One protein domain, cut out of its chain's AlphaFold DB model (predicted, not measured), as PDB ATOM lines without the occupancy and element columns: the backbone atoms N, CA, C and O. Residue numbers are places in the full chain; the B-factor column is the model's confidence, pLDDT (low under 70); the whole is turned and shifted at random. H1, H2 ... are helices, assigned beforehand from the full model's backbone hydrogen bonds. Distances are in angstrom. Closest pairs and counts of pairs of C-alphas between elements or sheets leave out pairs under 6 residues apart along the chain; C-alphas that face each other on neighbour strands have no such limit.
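What this domain is: This is residues 17 to 139 of the 389 residues of the protein "Hypothetical protein" of Darwinula stevensoni (UniProt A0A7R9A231). The long helix H4 crosses a helical hairpin of H1 and H2, making a loose X with H2; its last residues, 132 to 139, stick out past the crossing. The short helix H3 lies between two long loops, and residues 74 to 81 stick out. The printed part has 123 residues with four named helices, H1 to H4 in order, and no named strand: the class is all helix. It is loose, with a radius of gyration of the C-alphas of 17.8 A, and spans 58 by 36 by 25 A.

How they stand to each other: H1, residues 17 to 37, and H2, residues 42 to 68, form a hairpin at a steep tilt of 38 degrees, with closest C-alphas Gly 18 and Asp 65, 6.0 A apart. H4, residues 103 to 139, touches residues 48 to 60 of H2 at a steep tilt of 50 degrees, closest at the C-alphas of Val 52 and Tyr 125, 5.7 A. Residues 29 to 36 of H1 touch H4, closest at the C-alphas of Ile 29 and Val 122, 6.6 A. H3, residues 85 to 90, is apart from H1 and only just touches H4, with 3 pairs of C-alphas within 8 A; these two form a hairpin. Every O i to N i+4 pair is within hydrogen-bond range in H3, against 13 of 17 in H1, 20 of 23 in H2 and 26 of 33 in H4.

Where its parts are: H1 begins at C-alpha 17 (-39.323, -28.308, 40.456), is 26.6 A long and has a kink of 64 degrees near residue 24. H2 is 35.2 A long, H3 8.5 A. H4, 52.7 A, ends at C-alpha 139 (-46.476, 6.170, 25.480).

The domain as a whole: The C-alphas farthest apart, of Glu 99 and Thr 138, are 61.6 A apart. The links H2 to H3 and H3 to H4 are long. The printed part has no cut, and no printed residue is under 70 in pLDDT.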
ATOM      1  N   ALA A  17     -38.358 -29.361  40.769       93.75
ATOM      2  CA  ALA A  17     -39.323 -28.308  40.456       93.75
ATOM      3  C   ALA A  17     -39.036 -27.661  39.094       93.75
ATOM      4  O   ALA A  17     -39.929 -27.567  38.248       93.75
ATOM      5  N   GLY A  18     -37.780 -27.286  38.841       95.56
ATOM      6  CA  GLY A  18     -37.341 -26.733  37.564       95.56
ATOM      7  C   GLY A  18     -37.529 -27.686  36.385       95.56
ATOM      8  O   GLY A  18     -37.921 -27.249  35.303       95.56
ATOM      9  N   LEU A  19     -37.300 -28.991  36.579       95.44
ATOM     10  CA  LEU A  19     -37.518 -30.018  35.551       95.44
ATOM     11  C   LEU A  19     -39.006 -30.211  35.226       95.44
ATOM     12  O   LEU A  19     -39.377 -30.265  34.051       95.44
ATOM     13  N   ILE A  20     -39.862 -30.264  36.251       95.25
ATOM     14  CA  ILE A  20     -41.319 -30.335  36.078       95.25
ATOM     15  C   ILE A  20     -41.810 -29.084  35.348       95.25
ATOM     16  O   ILE A  20     -42.531 -29.196  34.356       95.25
ATOM     17  N   PHE A  21     -41.382 -27.895  35.777       96.50
ATOM     18  CA  PHE A  21     -41.770 -26.647  35.126       96.50
ATOM     19  C   PHE A  21     -41.244 -26.556  33.689       96.50
ATOM     20  O   PHE A  21     -41.978 -26.151  32.794       96.50
ATOM     21  N   HIS A  22     -40.013 -26.996  33.422       94.75
ATOM     22  CA  HIS A  22     -39.464 -27.067  32.069       94.75
ATOM     23  C   HIS A  22     -40.369 -27.858  31.111       94.75
ATOM     24  O   HIS A  22     -40.566 -27.430  29.969       94.75
ATOM     25  N   HIS A  23     -40.918 -28.987  31.566       94.69
ATOM     26  CA  HIS A  23     -41.738 -29.867  30.736       94.69
ATOM     27  C   HIS A  23     -43.207 -29.416  30.667       94.69
ATOM     28  O   HIS A  23     -43.774 -29.309  29.582       94.69
ATOM     29  N   PHE A  24     -43.820 -29.103  31.812       96.81
ATOM     30  CA  PHE A  24     -45.261 -28.846  31.923       96.81
ATOM     31  C   PHE A  24     -45.640 -27.363  32.033       96.81
ATOM     32  O   PHE A  24     -46.820 -27.028  31.948       96.81
ATOM     33  N   GLY A  25     -44.671 -26.457  32.180       96.81
ATOM     34  CA  GLY A  25     -44.924 -25.035  32.421       96.81
ATOM     35  C   GLY A  25     -45.743 -24.373  31.315       96.81
ATOM     36  O   GLY A  25     -46.768 -23.766  31.602       96.81
ATOM     37  N   CYS A  26     -45.354 -24.532  30.044       97.44
ATOM     38  CA  CYS A  26     -46.096 -23.934  28.924       97.44
ATOM     39  C   CYS A  26     -47.543 -24.465  28.808       97.44
ATOM     40  O   CYS A  26     -48.445 -23.633  28.718       97.44
ATOM     41  N   PRO A  27     -47.812 -25.791  28.850       98.12
ATOM     42  CA  PRO A  27     -49.182 -26.315  28.895       98.12
ATOM     43  C   PRO A  27     -50.030 -25.750  30.042       98.12
ATOM     44  O   PRO A  27     -51.167 -25.346  29.819       98.12
ATOM     45  N   ILE A  28     -49.473 -25.673  31.254       98.12
ATOM     46  CA  ILE A  28     -50.193 -25.157  32.426       98.12
ATOM     47  C   ILE A  28     -50.479 -23.657  32.274       98.12
ATOM     48  O   ILE A  28     -51.591 -23.211  32.540       98.12
ATOM     49  N   ILE A  29     -49.504 -22.873  31.805       98.69
ATOM     50  CA  ILE A  29     -49.681 -21.434  31.556       98.69
ATOM     51  C   ILE A  29     -50.759 -21.201  30.490       98.69
ATOM     52  O   ILE A  29     -51.616 -20.337  30.679       98.69
ATOM     53  N   LYS A  30     -50.752 -21.984  29.401       98.38
ATOM     54  CA  LYS A  30     -51.803 -21.945  28.372       98.38
ATOM     55  C   LYS A  30     -53.176 -22.176  28.987       98.38
ATOM     56  O   LYS A  30     -54.084 -21.394  28.737       98.38
ATOM     57  N   GLU A  31     -53.311 -23.207  29.815       98.44
ATOM     58  CA  GLU A  31     -54.579 -23.541  30.461       98.44
ATOM     59  C   GLU A  31     -55.072 -22.427  31.399       98.44
ATOM     60  O   GLU A  31     -56.250 -22.083  31.364       98.44
ATOM     61  N   ILE A  32     -54.179 -21.811  32.183       98.56
ATOM     62  CA  ILE A  32     -54.528 -20.712  33.101       98.56
ATOM     63  C   ILE A  32     -54.963 -19.450  32.339       98.56
ATOM     64  O   ILE A  32     -55.865 -18.748  32.789       98.56
ATOM     65  N   LEU A  33     -54.325 -19.145  31.202       98.44
ATOM     66  CA  LEU A  33     -54.510 -17.880  30.479       98.44
ATOM     67  C   LEU A  33     -55.431 -17.974  29.250       98.44
ATOM     68  O   LEU A  33     -55.684 -16.951  28.608       98.44
ATOM     69  N   LYS A  34     -55.946 -19.161  28.906       97.19
ATOM     70  CA  LYS A  34     -56.738 -19.375  27.680       97.19
ATOM     71  C   LYS A  34     -57.939 -18.441  27.568       97.19
ATOM     72  O   LYS A  34     -58.180 -17.894  26.500       97.19
ATOM     73  N   ASP A  35     -58.653 -18.190  28.664       97.44
ATOM     74  CA  ASP A  35     -59.862 -17.359  28.635       97.44
ATOM     75  C   ASP A  35     -59.532 -15.883  28.403       97.44
ATOM     76  O   ASP A  35     -60.280 -15.176  27.721       97.44
ATOM     77  N   LYS A  36     -58.386 -15.428  28.925       96.75
ATOM     78  CA  LYS A  36     -57.883 -14.063  28.745       96.75
ATOM     79  C   LYS A  36     -57.519 -13.783  27.289       96.75
ATOM     80  O   LYS A  36     -57.757 -12.673  26.813       96.75
ATOM     81  N   TYR A  37     -56.953 -14.774  26.607       97.00
ATOM     82  CA  TYR A  37     -56.388 -14.640  25.264       97.00
ATOM     83  C   TYR A  37     -57.130 -15.433  24.188       97.00
ATOM     84  O   TYR A  37     -56.626 -15.576  23.081       97.00
ATOM     85  N   LYS A  38     -58.358 -15.883  24.466       96.25
ATOM     86  CA  LYS A  38     -59.185 -16.689  23.551       96.25
ATOM     87  C   LYS A  38     -59.460 -16.052  22.186       96.25
ATOM     88  O   LYS A  38     -59.885 -16.746  21.273       96.25
ATOM     89  N   SER A  39     -59.316 -14.731  22.080       96.88
ATOM     90  CA  SER A  39     -59.529 -13.975  20.843       96.88
ATOM     91  C   SER A  39     -58.259 -13.795  20.012       96.88
ATOM     92  O   SER A  39     -58.341 -13.178  18.955       96.88
ATOM     93  N   LEU A  40     -57.101 -14.231  20.508       96.12
ATOM     94  CA  LEU A  40     -55.839 -14.159  19.778       96.12
ATOM     95  C   LEU A  40     -55.629 -15.415  18.941       96.12
ATOM     96  O   LEU A  40     -56.058 -16.508  19.315       96.12
ATOM     97  N   GLU A  41     -54.897 -15.254  17.845       96.94
ATOM     98  CA  GLU A  41     -54.408 -16.385  17.065       96.94
ATOM     99  C   GLU A  41     -53.433 -17.227  17.898       96.94
ATOM    100  O   GLU A  41     -52.685 -16.710  18.738       96.94
ATOM    101  N   GLN A  42     -53.402 -18.539  17.645       94.88
ATOM    102  CA  GLN A  42     -52.610 -19.479  18.449       94.88
ATOM    103  C   GLN A  42     -51.120 -19.109  18.485       94.88
ATOM    104  O   GLN A  42     -50.478 -19.241  19.524       94.88
ATOM    105  N   GLU A  43     -50.566 -18.618  17.374       96.88
ATOM    106  CA  GLU A  43     -49.159 -18.215  17.300       96.88
ATOM    107  C   GLU A  43     -48.855 -16.992  18.181       96.88
ATOM    108  O   GLU A  43     -47.807 -16.922  18.827       96.88
ATOM    109  N   GLU A  44     -49.768 -16.021  18.236       95.88
ATOM    110  CA  GLU A  44     -49.619 -14.845  19.092       95.88
ATOM    111  C   GLU A  44     -49.732 -15.238  20.561       95.88
ATOM    112  O   GLU A  44     -48.895 -14.834  21.370       95.88
ATOM    113  N   PHE A  45     -50.710 -16.082  20.902       97.62
ATOM    114  CA  PHE A  45     -50.859 -16.581  22.263       97.62
ATOM    115  C   PHE A  45     -49.628 -17.382  22.714       97.62
ATOM    116  O   PHE A  45     -49.156 -17.206  23.837       97.62
ATOM    117  N   ASP A  46     -49.032 -18.182  21.829       97.31
ATOM    118  CA  ASP A  46     -47.821 -18.950  22.126       97.31
ATOM    119  C   ASP A  46     -46.613 -18.054  22.430       97.31
ATOM    120  O   ASP A  46     -45.842 -18.356  23.345       97.31
ATOM    121  N   LYS A  47     -46.484 -16.909  21.746       96.25
ATOM    122  CA  LYS A  47     -45.461 -15.897  22.067       96.25
ATOM    123  C   LYS A  47     -45.679 -15.315  23.462       96.25
ATOM    124  O   LYS A  47     -44.717 -15.154  24.209       96.25
ATOM    125  N   ILE A  48     -46.927 -15.036  23.843       96.56
ATOM    126  CA  ILE A  48     -47.255 -14.555  25.196       96.56
ATOM    127  C   ILE A  48     -46.897 -15.618  26.237       96.56
ATOM    128  O   ILE A  48     -46.262 -15.304  27.241       96.56
ATOM    129  N   VAL A  49     -47.253 -16.879  25.984       98.19
ATOM    130  CA  VAL A  49     -46.951 -18.005  26.875       98.19
ATOM    131  C   VAL A  49     -45.447 -18.162  27.083       98.19
ATOM    132  O   VAL A  49     -45.036 -18.373  28.220       98.19
ATOM    133  N   ASP A  50     -44.619 -18.035  26.040       96.00
ATOM    134  CA  ASP A  50     -43.158 -18.110  26.191       96.00
ATOM    135  C   ASP A  50     -42.612 -16.946  27.038       96.00
ATOM    136  O   ASP A  50     -41.783 -17.157  27.922       96.00
ATOM    137  N   ARG A  51     -43.146 -15.727  26.871       95.50
ATOM    138  CA  ARG A  51     -42.756 -14.578  27.710       95.50
ATOM    139  C   ARG A  51     -43.186 -14.742  29.167       95.50
ATOM    140  O   ARG A  51     -42.403 -14.454  30.068       95.50
ATOM    141  N   VAL A  52     -44.400 -15.231  29.414       97.75
ATOM    142  CA  VAL A  52     -44.884 -15.519  30.775       97.75
ATOM    143  C   VAL A  52     -44.091 -16.667  31.398       97.75
ATOM    144  O   VAL A  52     -43.742 -16.589  32.573       97.75
ATOM    145  N   PHE A  53     -43.755 -17.701  30.625       97.69
ATOM    146  CA  PHE A  53     -42.898 -18.796  31.075       97.69
ATOM    147  C   PHE A  53     -41.556 -18.267  31.576       97.69
ATOM    148  O   PHE A  53     -41.117 -18.662  32.657       97.69
ATOM    149  N   ASP A  54     -40.941 -17.344  30.834       95.44
ATOM    150  CA  ASP A  54     -39.662 -16.759  31.221       95.44
ATOM    151  C   ASP A  54     -39.757 -15.980  32.524       95.44
ATOM    152  O   ASP A  54     -38.948 -16.184  33.428       95.44
ATOM    153  N   GLN A  55     -40.790 -15.150  32.656       95.75
ATOM    154  CA  GLN A  55     -41.006 -14.357  33.860       95.75
ATOM    155  C   GLN A  55     -41.313 -15.219  35.090       95.75
ATOM    156  O   GLN A  55     -40.781 -14.961  36.172       95.75
ATOM    157  N   VAL A  56     -42.127 -16.268  34.936       97.31
ATOM    158  CA  VAL A  56     -42.445 -17.212  36.017       97.31
ATOM    159  C   VAL A  56     -41.218 -18.040  36.390       97.31
ATOM    160  O   VAL A  56     -40.963 -18.258  37.572       97.31
ATOM    161  N   TYR A  57     -40.407 -18.473  35.424       96.62
ATOM    162  CA  TYR A  57     -39.163 -19.150  35.763       96.62
ATOM    163  C   TYR A  57     -38.225 -18.213  36.529       96.62
ATOM    164  O   TYR A  57     -37.815 -18.537  37.639       96.62
ATOM    165  N   GLU A  58     -37.914 -17.043  35.967       93.50
ATOM    166  CA  GLU A  58     -36.900 -16.125  36.493       93.50
ATOM    167  C   GLU A  58     -37.222 -15.628  37.906       93.50
ATOM    168  O   GLU A  58     -36.322 -15.564  38.745       93.50
ATOM    169  N   ASN A  59     -38.498 -15.343  38.183       93.50
ATOM    170  CA  ASN A  59     -38.927 -14.691  39.420       93.50
ATOM    171  C   ASN A  59     -39.630 -15.618  40.425       93.50
ATOM    172  O   ASN A  59     -40.027 -15.156  41.492       93.50
ATOM    173  N   PHE A  60     -39.816 -16.902  40.102       94.81
ATOM    174  CA  PHE A  60     -40.469 -17.854  41.006       94.81
ATOM    175  C   PHE A  60     -39.735 -19.198  41.056       94.81
ATOM    176  O   PHE A  60     -39.229 -19.585  42.105       94.81
ATOM    177  N   VAL A  61     -39.605 -19.900  39.927       96.19
ATOM    178  CA  VAL A  61     -39.038 -21.266  39.917       96.19
ATOM    179  C   VAL A  61     -37.521 -21.273  40.127       96.19
ATOM    180  O   VAL A  61     -36.993 -22.134  40.826       96.19
ATOM    181  N   ASN A  62     -36.810 -20.291  39.574       94.50
ATOM    182  CA  ASN A  62     -35.355 -20.193  39.653       94.50
ATOM    183  C   ASN A  62     -34.854 -20.039  41.101       94.50
ATOM    184  O   ASN A  62     -33.783 -20.542  41.434       94.50
ATOM    185  N   GLU A  63     -35.629 -19.385  41.975       93.88
ATOM    186  CA  GLU A  63     -35.323 -19.316  43.411       93.88
ATOM    187  C   GLU A  63     -35.366 -20.711  44.052       93.88
ATOM    188  O   GLU A  63     -34.449 -21.076  44.790       93.88
ATOM    189  N   ILE A  64     -36.391 -21.505  43.730       94.56
ATOM    190  CA  ILE A  64     -36.563 -22.873  44.236       94.56
ATOM    191  C   ILE A  64     -35.389 -23.744  43.781       94.56
ATOM    192  O   ILE A  64     -34.746 -24.392  44.606       94.56
ATOM    193  N   ASP A  65     -35.064 -23.691  42.487       95.50
ATOM    194  CA  ASP A  65     -33.937 -24.416  41.898       95.50
ATOM    195  C   ASP A  65     -32.597 -24.038  42.540       95.50
ATOM    196  O   ASP A  65     -31.778 -24.908  42.843       95.50
ATOM    197  N   ALA A  66     -32.362 -22.742  42.765       93.75
ATOM    198  CA  ALA A  66     -31.139 -22.263  43.396       93.75
ATOM    199  C   ALA A  66     -31.021 -22.773  44.839       93.75
ATOM    200  O   ALA A  66     -29.963 -23.282  45.215       93.75
ATOM    201  N   ILE A  67     -32.094 -22.673  45.631       91.94
ATOM    202  CA  ILE A  67     -32.111 -23.116  47.030       91.94
ATOM    203  C   ILE A  67     -31.892 -24.630  47.125       91.94
ATOM    204  O   ILE A  67     -31.051 -25.062  47.914       91.94
ATOM    205  N   ASP A  68     -32.593 -25.423  46.311       93.31
ATOM    206  CA  ASP A  68     -32.493 -26.888  46.314       93.31
ATOM    207  C   ASP A  68     -31.084 -27.374  45.935       93.31
ATOM    208  O   ASP A  68     -30.526 -28.270  46.564       93.31
ATOM    209  N   ASN A  69     -30.430 -26.691  44.990       92.62
ATOM    210  CA  ASN A  69     -29.040 -26.974  44.624       92.62
ATOM    211  C   ASN A  69     -28.004 -26.379  45.600       92.62
ATOM    212  O   ASN A  69     -26.809 -26.369  45.297       92.62
ATOM    213  N   GLY A  70     -28.428 -25.842  46.748       89.75
ATOM    214  CA  GLY A  70     -27.541 -25.258  47.758       89.75
ATOM    215  C   GLY A  70     -26.847 -23.966  47.313       89.75
ATOM    216  O   GLY A  70     -25.840 -23.560  47.904       89.75
ATOM    217  N   SER A  71     -27.358 -23.308  46.270       88.69
ATOM    218  CA  SER A  71     -26.809 -22.051  45.767       88.69
ATOM    219  C   SER A  71     -27.171 -20.903  46.700       88.69
ATOM    220  O   SER A  71     -28.316 -20.727  47.115       88.69
ATOM    221  N   LYS A  72     -26.177 -20.079  47.029       82.88
ATOM    222  CA  LYS A  72     -26.387 -18.887  47.850       82.88
ATOM    223  C   LYS A  72     -26.731 -17.698  46.961       82.88
ATOM    224  O   LYS A  72     -26.055 -17.461  45.966       82.88
ATOM    225  N   ILE A  73     -27.700 -16.890  47.393       84.50
ATOM    226  CA  ILE A  73     -28.044 -15.609  46.745       84.50
ATOM    227  C   ILE A  73     -26.819 -14.676  46.679       84.50
ATOM    228  O   ILE A  73     -26.646 -13.929  45.719       84.50
ATOM    229  N   CYS A  74     -25.971 -14.702  47.713       83.56
ATOM    230  CA  CYS A  74     -24.704 -13.976  47.773       83.56
ATOM    231  C   CYS A  74     -23.712 -14.691  48.710       83.56
ATOM    232  O   CYS A  74     -24.108 -15.553  49.494       83.56
ATOM    233  N   GLY A  75     -22.423 -14.332  48.645       84.12
ATOM    234  CA  GLY A  75     -21.373 -14.987  49.439       84.12
ATOM    235  C   GLY A  75     -21.598 -14.902  50.954       84.12
ATOM    236  O   GLY A  75     -21.632 -15.931  51.633       84.12
ATOM    237  N   HIS A  76     -21.809 -13.686  51.469       85.12
ATOM    238  CA  HIS A  76     -22.010 -13.413  52.896       85.12
ATOM    239  C   HIS A  76     -23.280 -12.576  53.120       85.12
ATOM    240  O   HIS A  76     -23.214 -11.343  53.115       85.12
ATOM    241  N   PRO A  77     -24.453 -13.214  53.286       86.69
ATOM    242  CA  PRO A  77     -25.690 -12.488  53.546       86.69
ATOM    243  C   PRO A  77     -25.662 -11.844  54.940       86.69
ATOM    244  O   PRO A  77     -25.281 -12.483  55.919       86.69
ATOM    245  N   LYS A  78     -26.099 -10.582  55.041       90.25
ATOM    246  CA  LYS A  78     -26.215  -9.861  56.327       90.25
ATOM    247  C   LYS A  78     -27.380 -10.352  57.193       90.25
ATOM    248  O   LYS A  78     -27.380 -10.133  58.397       90.25
ATOM    249  N   TYR A  79     -28.383 -10.967  56.575       89.94
ATOM    250  CA  TYR A  79     -29.568 -11.513  57.228       89.94
ATOM    251  C   TYR A  79     -30.061 -12.745  56.462       89.94
ATOM    252  O   TYR A  79     -29.763 -12.910  55.277       89.94
ATOM    253  N   ARG A  80     -30.820 -13.612  57.138       87.19
ATOM    254  CA  ARG A  80     -31.448 -14.795  56.535       87.19
ATOM    255  C   ARG A  80     -32.889 -14.476  56.141       87.19
ATOM    256  O   ARG A  80     -33.633 -13.921  56.943       87.19
ATOM    257  N   ILE A  81     -33.292 -14.875  54.937       88.88
ATOM    258  CA  ILE A  81     -34.697 -14.858  54.511       88.88
ATOM    259  C   ILE A  81     -35.321 -16.195  54.920       88.88
ATOM    260  O   ILE A  81     -34.900 -17.242  54.433       88.88
ATOM    261  N   GLY A  82     -36.288 -16.154  55.838       90.19
ATOM    262  CA  GLY A  82     -37.027 -17.330  56.324       90.19
ATOM    263  C   GLY A  82     -38.436 -17.468  55.742       90.19
ATOM    264  O   GLY A  82     -39.211 -18.288  56.215       90.19
ATOM    265  N   THR A  83     -38.797 -16.643  54.759       93.19
ATOM    266  CA  THR A  83     -40.168 -16.528  54.231       93.19
ATOM    267  C   THR A  83     -40.295 -16.903  52.754       93.19
ATOM    268  O   THR A  83     -41.382 -16.787  52.188       93.19
ATOM    269  N   ASN A  84     -39.218 -17.384  52.119       91.69
ATOM    270  CA  ASN A  84     -39.302 -17.944  50.767       91.69
ATOM    271  C   ASN A  84     -40.231 -19.167  50.726       91.69
ATOM    272  O   ASN A  84     -40.552 -19.756  51.763       91.69
ATOM    273  N   ILE A  85     -40.672 -19.538  49.524       92.69
ATOM    274  CA  ILE A  85     -41.637 -20.626  49.342       92.69
ATOM    275  C   ILE A  85     -41.125 -21.953  49.916       92.69
ATOM    276  O   ILE A  85     -41.861 -22.620  50.634       92.69
ATOM    277  N   THR A  86     -39.840 -22.274  49.733       91.56
ATOM    278  CA  THR A  86     -39.208 -23.472  50.306       91.56
ATOM    279  C   THR A  86     -39.277 -23.482  51.836       91.56
ATOM    280  O   THR A  86     -39.599 -24.503  52.440       91.56
ATOM    281  N   SER A  87     -39.036 -22.337  52.483       93.94
ATOM    282  CA  SER A  87     -39.131 -22.201  53.943       93.94
ATOM    283  C   SER A  87     -40.576 -22.335  54.416       93.94
ATOM    284  O   SER A  87     -40.837 -23.049  55.378       93.94
ATOM    285  N   ARG A  88     -41.533 -21.707  53.719       96.38
ATOM    286  CA  ARG A  88     -42.963 -21.811  54.049       96.38
ATOM    287  C   ARG A  88     -43.493 -23.236  53.893       96.38
ATOM    288  O   ARG A  88     -44.217 -23.687  54.769       96.38
ATOM    289  N   VAL A  89     -43.082 -23.957  52.848       95.31
ATOM    290  CA  VAL A  89     -43.377 -25.392  52.695       95.31
ATOM    291  C   VAL A  89     -42.778 -26.180  53.859       95.31
ATOM    292  O   VAL A  89     -43.482 -26.962  54.489       95.31
ATOM    293  N   SER A  90     -41.519 -25.918  54.223       94.12
ATOM    294  CA  SER A  90     -40.884 -26.577  55.370       94.12
ATOM    295  C   SER A  90     -41.594 -26.304  56.700       94.12
ATOM    296  O   SER A  90     -41.571 -27.171  57.567       94.12
ATOM    297  N   HIS A  91     -42.199 -25.128  56.888       94.62
ATOM    298  CA  HIS A  91     -42.961 -24.798  58.100       94.62
ATOM    299  C   HIS A  91     -44.291 -25.554  58.207       94.62
ATOM    300  O   HIS A  91     -44.898 -25.553  59.273       94.62
ATOM    301  N   LEU A  92     -44.754 -26.169  57.117       95.19
ATOM    302  CA  LEU A  92     -45.966 -26.987  57.094       95.19
ATOM    303  C   LEU A  92     -45.680 -28.470  57.347       95.19
ATOM    304  O   LEU A  92     -46.627 -29.246  57.445       95.19
ATOM    305  N   ASN A  93     -44.410 -28.866  57.468       93.62
ATOM    306  CA  ASN A  93     -44.054 -30.228  57.844       93.62
ATOM    307  C   ASN A  93     -44.541 -30.554  59.268       93.62
ATOM    308  O   ASN A  93     -44.585 -29.655  60.111       93.62
ATOM    309  N   PRO A  94     -44.838 -31.835  59.546       93.62
ATOM    310  CA  PRO A  94     -45.044 -32.334  60.899       93.62
ATOM    311  C   PRO A  94     -44.017 -31.821  61.903       93.62
ATOM    312  O   PRO A  94     -42.808 -31.864  61.646       93.62
ATOM    313  N   SER A  95     -44.487 -31.378  63.066       89.88
ATOM    314  CA  SER A  95     -43.590 -31.056  64.166       89.88
ATOM    315  C   SER A  95     -43.095 -32.325  64.855       89.88
ATOM    316  O   SER A  95     -43.847 -33.273  65.057       89.88
ATOM    317  N   TRP A  96     -41.838 -32.323  65.304       91.69
ATOM    318  CA  TRP A  96     -41.261 -33.438  66.068       91.69
ATOM    319  C   TRP A  96     -41.955 -33.675  67.419       91.69
ATOM    320  O   TRP A  96     -41.767 -34.732  68.013       91.69
ATOM    321  N   VAL A  97     -42.711 -32.687  67.919       93.69
ATOM    322  CA  VAL A  97     -43.483 -32.803  69.169       93.69
ATOM    323  C   VAL A  97     -44.872 -33.413  68.977       93.69
ATOM    324  O   VAL A  97     -45.543 -33.687  69.966       93.69
ATOM    325  N   GLU A  98     -45.344 -33.568  67.740       92.19
ATOM    326  CA  GLU A  98     -46.646 -34.182  67.472       92.19
ATOM    327  C   GLU A  98     -46.544 -35.702  67.659       92.19
ATOM    328  O   GLU A  98     -45.649 -36.338  67.109       92.19
ATOM    329  N   GLU A  99     -47.453 -36.284  68.447       89.75
ATOM    330  CA  GLU A  99     -47.436 -37.722  68.758       89.75
ATOM    331  C   GLU A  99     -47.855 -38.596  67.563       89.75
ATOM    332  O   GLU A  99     -47.312 -39.683  67.385       89.75
ATOM    333  N   ASP A 100     -48.789 -38.113  66.738       91.69
ATOM    334  CA  ASP A 100     -49.299 -38.806  65.544       91.69
ATOM    335  C   ASP A 100     -49.603 -37.793  64.420       91.69
ATOM    336  O   ASP A 100     -50.760 -37.413  64.201       91.69
ATOM    337  N   PRO A 101     -48.566 -37.235  63.769       90.00
ATOM    338  CA  PRO A 101     -48.768 -36.231  62.742       90.00
ATOM    339  C   PRO A 101     -49.251 -36.840  61.422       90.00
ATOM    340  O   PRO A 101     -48.646 -37.756  60.865       90.00
ATOM    341  N   ASP A 102     -50.285 -36.231  60.847       93.00
ATOM    342  CA  ASP A 102     -50.794 -36.574  59.519       93.00
ATOM    343  C   ASP A 102     -49.971 -35.865  58.426       93.00
ATOM    344  O   ASP A 102     -50.230 -34.715  58.043       93.00
ATOM    345  N   ALA A 103     -48.946 -36.564  57.932       91.94
ATOM    346  CA  ALA A 103     -48.057 -36.065  56.887       91.94
ATOM    347  C   ALA A 103     -48.793 -35.752  55.570       91.94
ATOM    348  O   ALA A 103     -48.450 -34.771  54.905       91.94
ATOM    349  N   ASP A 104     -49.831 -36.516  55.217       94.06
ATOM    350  CA  ASP A 104     -50.605 -36.312  53.987       94.06
ATOM    351  C   ASP A 104     -51.440 -35.031  54.069       94.06
ATOM    352  O   ASP A 104     -51.527 -34.256  53.109       94.06
ATOM    353  N   LYS A 105     -52.005 -34.737  55.243       94.31
ATOM    354  CA  LYS A 105     -52.695 -33.469  55.499       94.31
ATOM    355  C   LYS A 105     -51.743 -32.278  55.447       94.31
ATOM    356  O   LYS A 105     -52.107 -31.231  54.903       94.31
ATOM    357  N   CYS A 106     -50.537 -32.410  55.996       92.88
ATOM    358  CA  CYS A 106     -49.488 -31.394  55.889       92.88
ATOM    359  C   CYS A 106     -49.079 -31.149  54.430       92.88
ATOM    360  O   CYS A 106     -49.034 -29.998  53.985       92.88
ATOM    361  N   PHE A 107     -48.878 -32.222  53.663       93.44
ATOM    362  CA  PHE A 107     -48.584 -32.152  52.236       93.44
ATOM    363  C   PHE A 107     -49.702 -31.450  51.455       93.44
ATOM    364  O   PHE A 107     -49.421 -30.525  50.696       93.44
ATOM    365  N   CYS A 108     -50.969 -31.809  51.689       95.88
ATOM    366  CA  CYS A 108     -52.112 -31.162  51.040       95.88
ATOM    367  C   CYS A 108     -52.153 -29.649  51.307       95.88
ATOM    368  O   CYS A 108     -52.387 -28.868  50.385       95.88
ATOM    369  N   LYS A 109     -51.871 -29.215  52.544       96.62
ATOM    370  CA  LYS A 109     -51.786 -27.783  52.884       96.62
ATOM    371  C   LYS A 109     -50.651 -27.081  52.137       96.62
ATOM    372  O   LYS A 109     -50.849 -25.981  51.625       96.62
ATOM    373  N   ALA A 110     -49.475 -27.703  52.075       95.94
ATOM    374  CA  ALA A 110     -48.335 -27.152  51.348       95.94
ATOM    375  C   ALA A 110     -48.615 -27.058  49.844       95.94
ATOM    376  O   ALA A 110     -48.338 -26.027  49.234       95.94
ATOM    377  N   MET A 111     -49.215 -28.099  49.263       96.00
ATOM    378  CA  MET A 111     -49.608 -28.133  47.859       96.00
ATOM    379  C   MET A 111     -50.603 -27.018  47.525       96.00
ATOM    380  O   MET A 111     -50.408 -26.331  46.526       96.00
ATOM    381  N   GLU A 112     -51.628 -26.804  48.355       97.50
ATOM    382  CA  GLU A 112     -52.621 -25.751  48.121       97.50
ATOM    383  C   GLU A 112     -51.981 -24.359  48.134       97.50
ATOM    384  O   GLU A 112     -52.152 -23.599  47.184       97.50
ATOM    385  N   MET A 113     -51.150 -24.065  49.140       97.50
ATOM    386  CA  MET A 113     -50.424 -22.795  49.239       97.50
ATOM    387  C   MET A 113     -49.525 -22.547  48.016       97.50
ATOM    388  O   MET A 113     -49.520 -21.451  47.455       97.50
ATOM    389  N   VAL A 114     -48.754 -23.555  47.591       96.38
ATOM    390  CA  VAL A 114     -47.862 -23.432  46.424       96.38
ATOM    391  C   VAL A 114     -48.672 -23.265  45.135       96.38
ATOM    392  O   VAL A 114     -48.290 -22.466  44.279       96.38
ATOM    393  N   LYS A 115     -49.795 -23.983  44.997       96.25
ATOM    394  CA  LYS A 115     -50.703 -23.885  43.847       96.25
ATOM    395  C   LYS A 115     -51.281 -22.480  43.720       96.25
ATOM    396  O   LYS A 115     -51.218 -21.906  42.634       96.25
ATOM    397  N   GLU A 116     -51.831 -21.937  44.806       97.56
ATOM    398  CA  GLU A 116     -52.392 -20.585  44.832       97.56
ATOM    399  C   GLU A 116     -51.341 -19.558  44.409       97.56
ATOM    400  O   GLU A 116     -51.571 -18.801  43.470       97.56
ATOM    401  N   GLU A 117     -50.154 -19.595  45.017       97.44
ATOM    402  CA  GLU A 117     -49.090 -18.641  44.711       97.44
ATOM    403  C   GLU A 117     -48.586 -18.755  43.268       97.44
ATOM    404  O   GLU A 117     -48.368 -17.736  42.607       97.44
ATOM    405  N   PHE A 118     -48.438 -19.976  42.748       97.44
ATOM    406  CA  PHE A 118     -48.041 -20.205  41.362       97.44
ATOM    407  C   PHE A 118     -49.067 -19.634  40.374       97.44
ATOM    408  O   PHE A 118     -48.688 -18.906  39.452       97.44
ATOM    409  N   ILE A 119     -50.362 -19.917  40.574       98.31
ATOM    410  CA  ILE A 119     -51.439 -19.378  39.728       98.31
ATOM    411  C   ILE A 119     -51.428 -17.849  39.778       98.31
ATOM    412  O   ILE A 119     -51.524 -17.201  38.735       98.31
ATOM    413  N   ASP A 120     -51.245 -17.271  40.963       98.25
ATOM    414  CA  ASP A 120     -51.158 -15.827  41.159       98.25
ATOM    415  C   ASP A 120     -49.979 -15.201  40.401       98.25
ATOM    416  O   ASP A 120     -50.108 -14.118  39.825       98.25
ATOM    417  N   ARG A 121     -48.817 -15.868  40.355       98.00
ATOM    418  CA  ARG A 121     -47.666 -15.411  39.556       98.00
ATOM    419  C   ARG A 121     -47.929 -15.511  38.058       98.00
ATOM    420  O   ARG A 121     -47.652 -14.546  37.346       98.00
ATOM    421  N   VAL A 122     -48.505 -16.614  37.581       98.62
ATOM    422  CA  VAL A 122     -48.876 -16.766  36.163       98.62
ATOM    423  C   VAL A 122     -49.876 -15.685  35.748       98.62
ATOM    424  O   VAL A 122     -49.665 -15.014  34.736       98.62
ATOM    425  N   ARG A 123     -50.926 -15.460  36.548       98.56
ATOM    426  CA  ARG A 123     -51.927 -14.414  36.295       98.56
ATOM    427  C   ARG A 123     -51.334 -13.019  36.367       98.56
ATOM    428  O   ARG A 123     -51.630 -12.208  35.504       98.56
ATOM    429  N   TYR A 124     -50.454 -12.727  37.324       98.31
ATOM    430  CA  TYR A 124     -49.773 -11.433  37.358       98.31
ATOM    431  C   TYR A 124     -48.996 -11.176  36.061       98.31
ATOM    432  O   TYR A 124     -49.183 -10.138  35.421       98.31
ATOM    433  N   TYR A 125     -48.158 -12.125  35.632       98.38
ATOM    434  CA  TYR A 125     -47.341 -11.920  34.439       98.38
ATOM    435  C   TYR A 125     -48.163 -11.891  33.148       98.38
ATOM    436  O   TYR A 125     -47.890 -11.067  32.275       98.38
ATOM    437  N   GLY A 126     -49.193 -12.732  33.046       97.94
ATOM    438  CA  GLY A 126     -50.088 -12.775  31.894       97.94
ATOM    439  C   GLY A 126     -51.076 -11.612  31.847       97.94
ATOM    440  O   GLY A 126     -51.233 -10.980  30.819       97.94
ATOM    441  N   GLU A 127     -51.741 -11.276  32.942       97.50
ATOM    442  CA  GLU A 127     -52.906 -10.380  32.928       97.50
ATOM    443  C   GLU A 127     -52.586  -8.943  33.352       97.50
ATOM    444  O   GLU A 127     -53.367  -8.038  33.045       97.50
ATOM    445  N   VAL A 128     -51.448  -8.715  34.021       96.44
ATOM    446  CA  VAL A 128     -51.037  -7.395  34.535       96.44
ATOM    447  C   VAL A 128     -49.739  -6.919  33.889       96.44
ATOM    448  O   VAL A 128     -49.717  -5.848  33.281       96.44
ATOM    449  N   TRP A 129     -48.660  -7.698  33.998       97.44
ATOM    450  CA  TRP A 129     -47.345  -7.305  33.487       97.44
ATOM    451  C   TRP A 129     -47.319  -7.270  31.962       97.44
ATOM    452  O   TRP A 129     -46.945  -6.246  31.401       97.44
ATOM    453  N   TRP A 130     -47.753  -8.326  31.269       96.50
ATOM    454  CA  TRP A 130     -47.669  -8.370  29.807       96.50
ATOM    455  C   TRP A 130     -48.482  -7.265  29.100       96.50
ATOM    456  O   TRP A 130     -47.913  -6.571  28.254       96.50
ATOM    457  N   PRO A 131     -49.749  -6.983  29.470       95.50
ATOM    458  CA  PRO A 131     -50.517  -5.895  28.858       95.50
ATOM    459  C   PRO A 131     -49.912  -4.502  29.086       95.50
ATOM    460  O   PRO A 131     -50.152  -3.584  28.302       95.50
ATOM    461  N   ALA A 132     -49.100  -4.324  30.135       96.19
ATOM    462  CA  ALA A 132     -48.401  -3.067  30.382       96.19
ATOM    463  C   ALA A 132     -47.432  -2.707  29.243       96.19
ATOM    464  O   ALA A 132     -47.246  -1.525  28.951       96.19
ATOM    465  N   ARG A 133     -46.883  -3.709  28.538       94.56
ATOM    466  CA  ARG A 133     -45.955  -3.519  27.416       94.56
ATOM    467  C   ARG A 133     -46.536  -2.657  26.302       94.56
ATOM    468  O   ARG A 133     -45.854  -1.782  25.771       94.56
ATOM    469  N   GLU A 134     -47.799  -2.884  25.949       94.12
ATOM    470  CA  GLU A 134     -48.488  -2.122  24.905       94.12
ATOM    471  C   GLU A 134     -48.648  -0.652  25.311       94.12
ATOM    472  O   GLU A 134     -48.410   0.253  24.509       94.12
ATOM    473  N   LYS A 135     -48.981  -0.407  26.585       94.88
ATOM    474  CA  LYS A 135     -49.128   0.945  27.137       94.88
ATOM    475  C   LYS A 135     -47.800   1.695  27.162       94.88
ATOM    476  O   LYS A 135     -47.763   2.846  26.740       94.88
ATOM    477  N   VAL A 136     -46.712   1.033  27.560       93.69
ATOM    478  CA  VAL A 136     -45.356   1.607  27.502       93.69
ATOM    479  C   VAL A 136     -44.955   1.912  26.057       93.69
ATOM    480  O   VAL A 136     -44.533   3.025  25.766       93.69
ATOM    481  N   SER A 137     -45.154   0.967  25.132       92.06
ATOM    482  CA  SER A 137     -44.861   1.150  23.701       92.06
ATOM    483  C   SER A 137     -45.633   2.327  23.095       92.06
ATOM    484  O   SER A 137     -45.071   3.144  22.367       92.06
ATOM    485  N   THR A 138     -46.913   2.459  23.438       91.88
ATOM    486  CA  THR A 138     -47.763   3.567  22.980       91.88
ATOM    487  C   THR A 138     -47.284   4.907  23.535       91.88
ATOM    488  O   THR A 138     -47.132   5.865  22.778       91.88
ATOM    489  N   ALA A 139     -46.986   4.965  24.834       91.19
ATOM    490  CA  ALA A 139     -46.476   6.170  25.480       91.19
ATOM    491  C   ALA A 139     -45.116   6.608  24.905       91.19
ATOM    492  O   ALA A 139     -44.888   7.798  24.693       91.19
TER     493      ALA A 139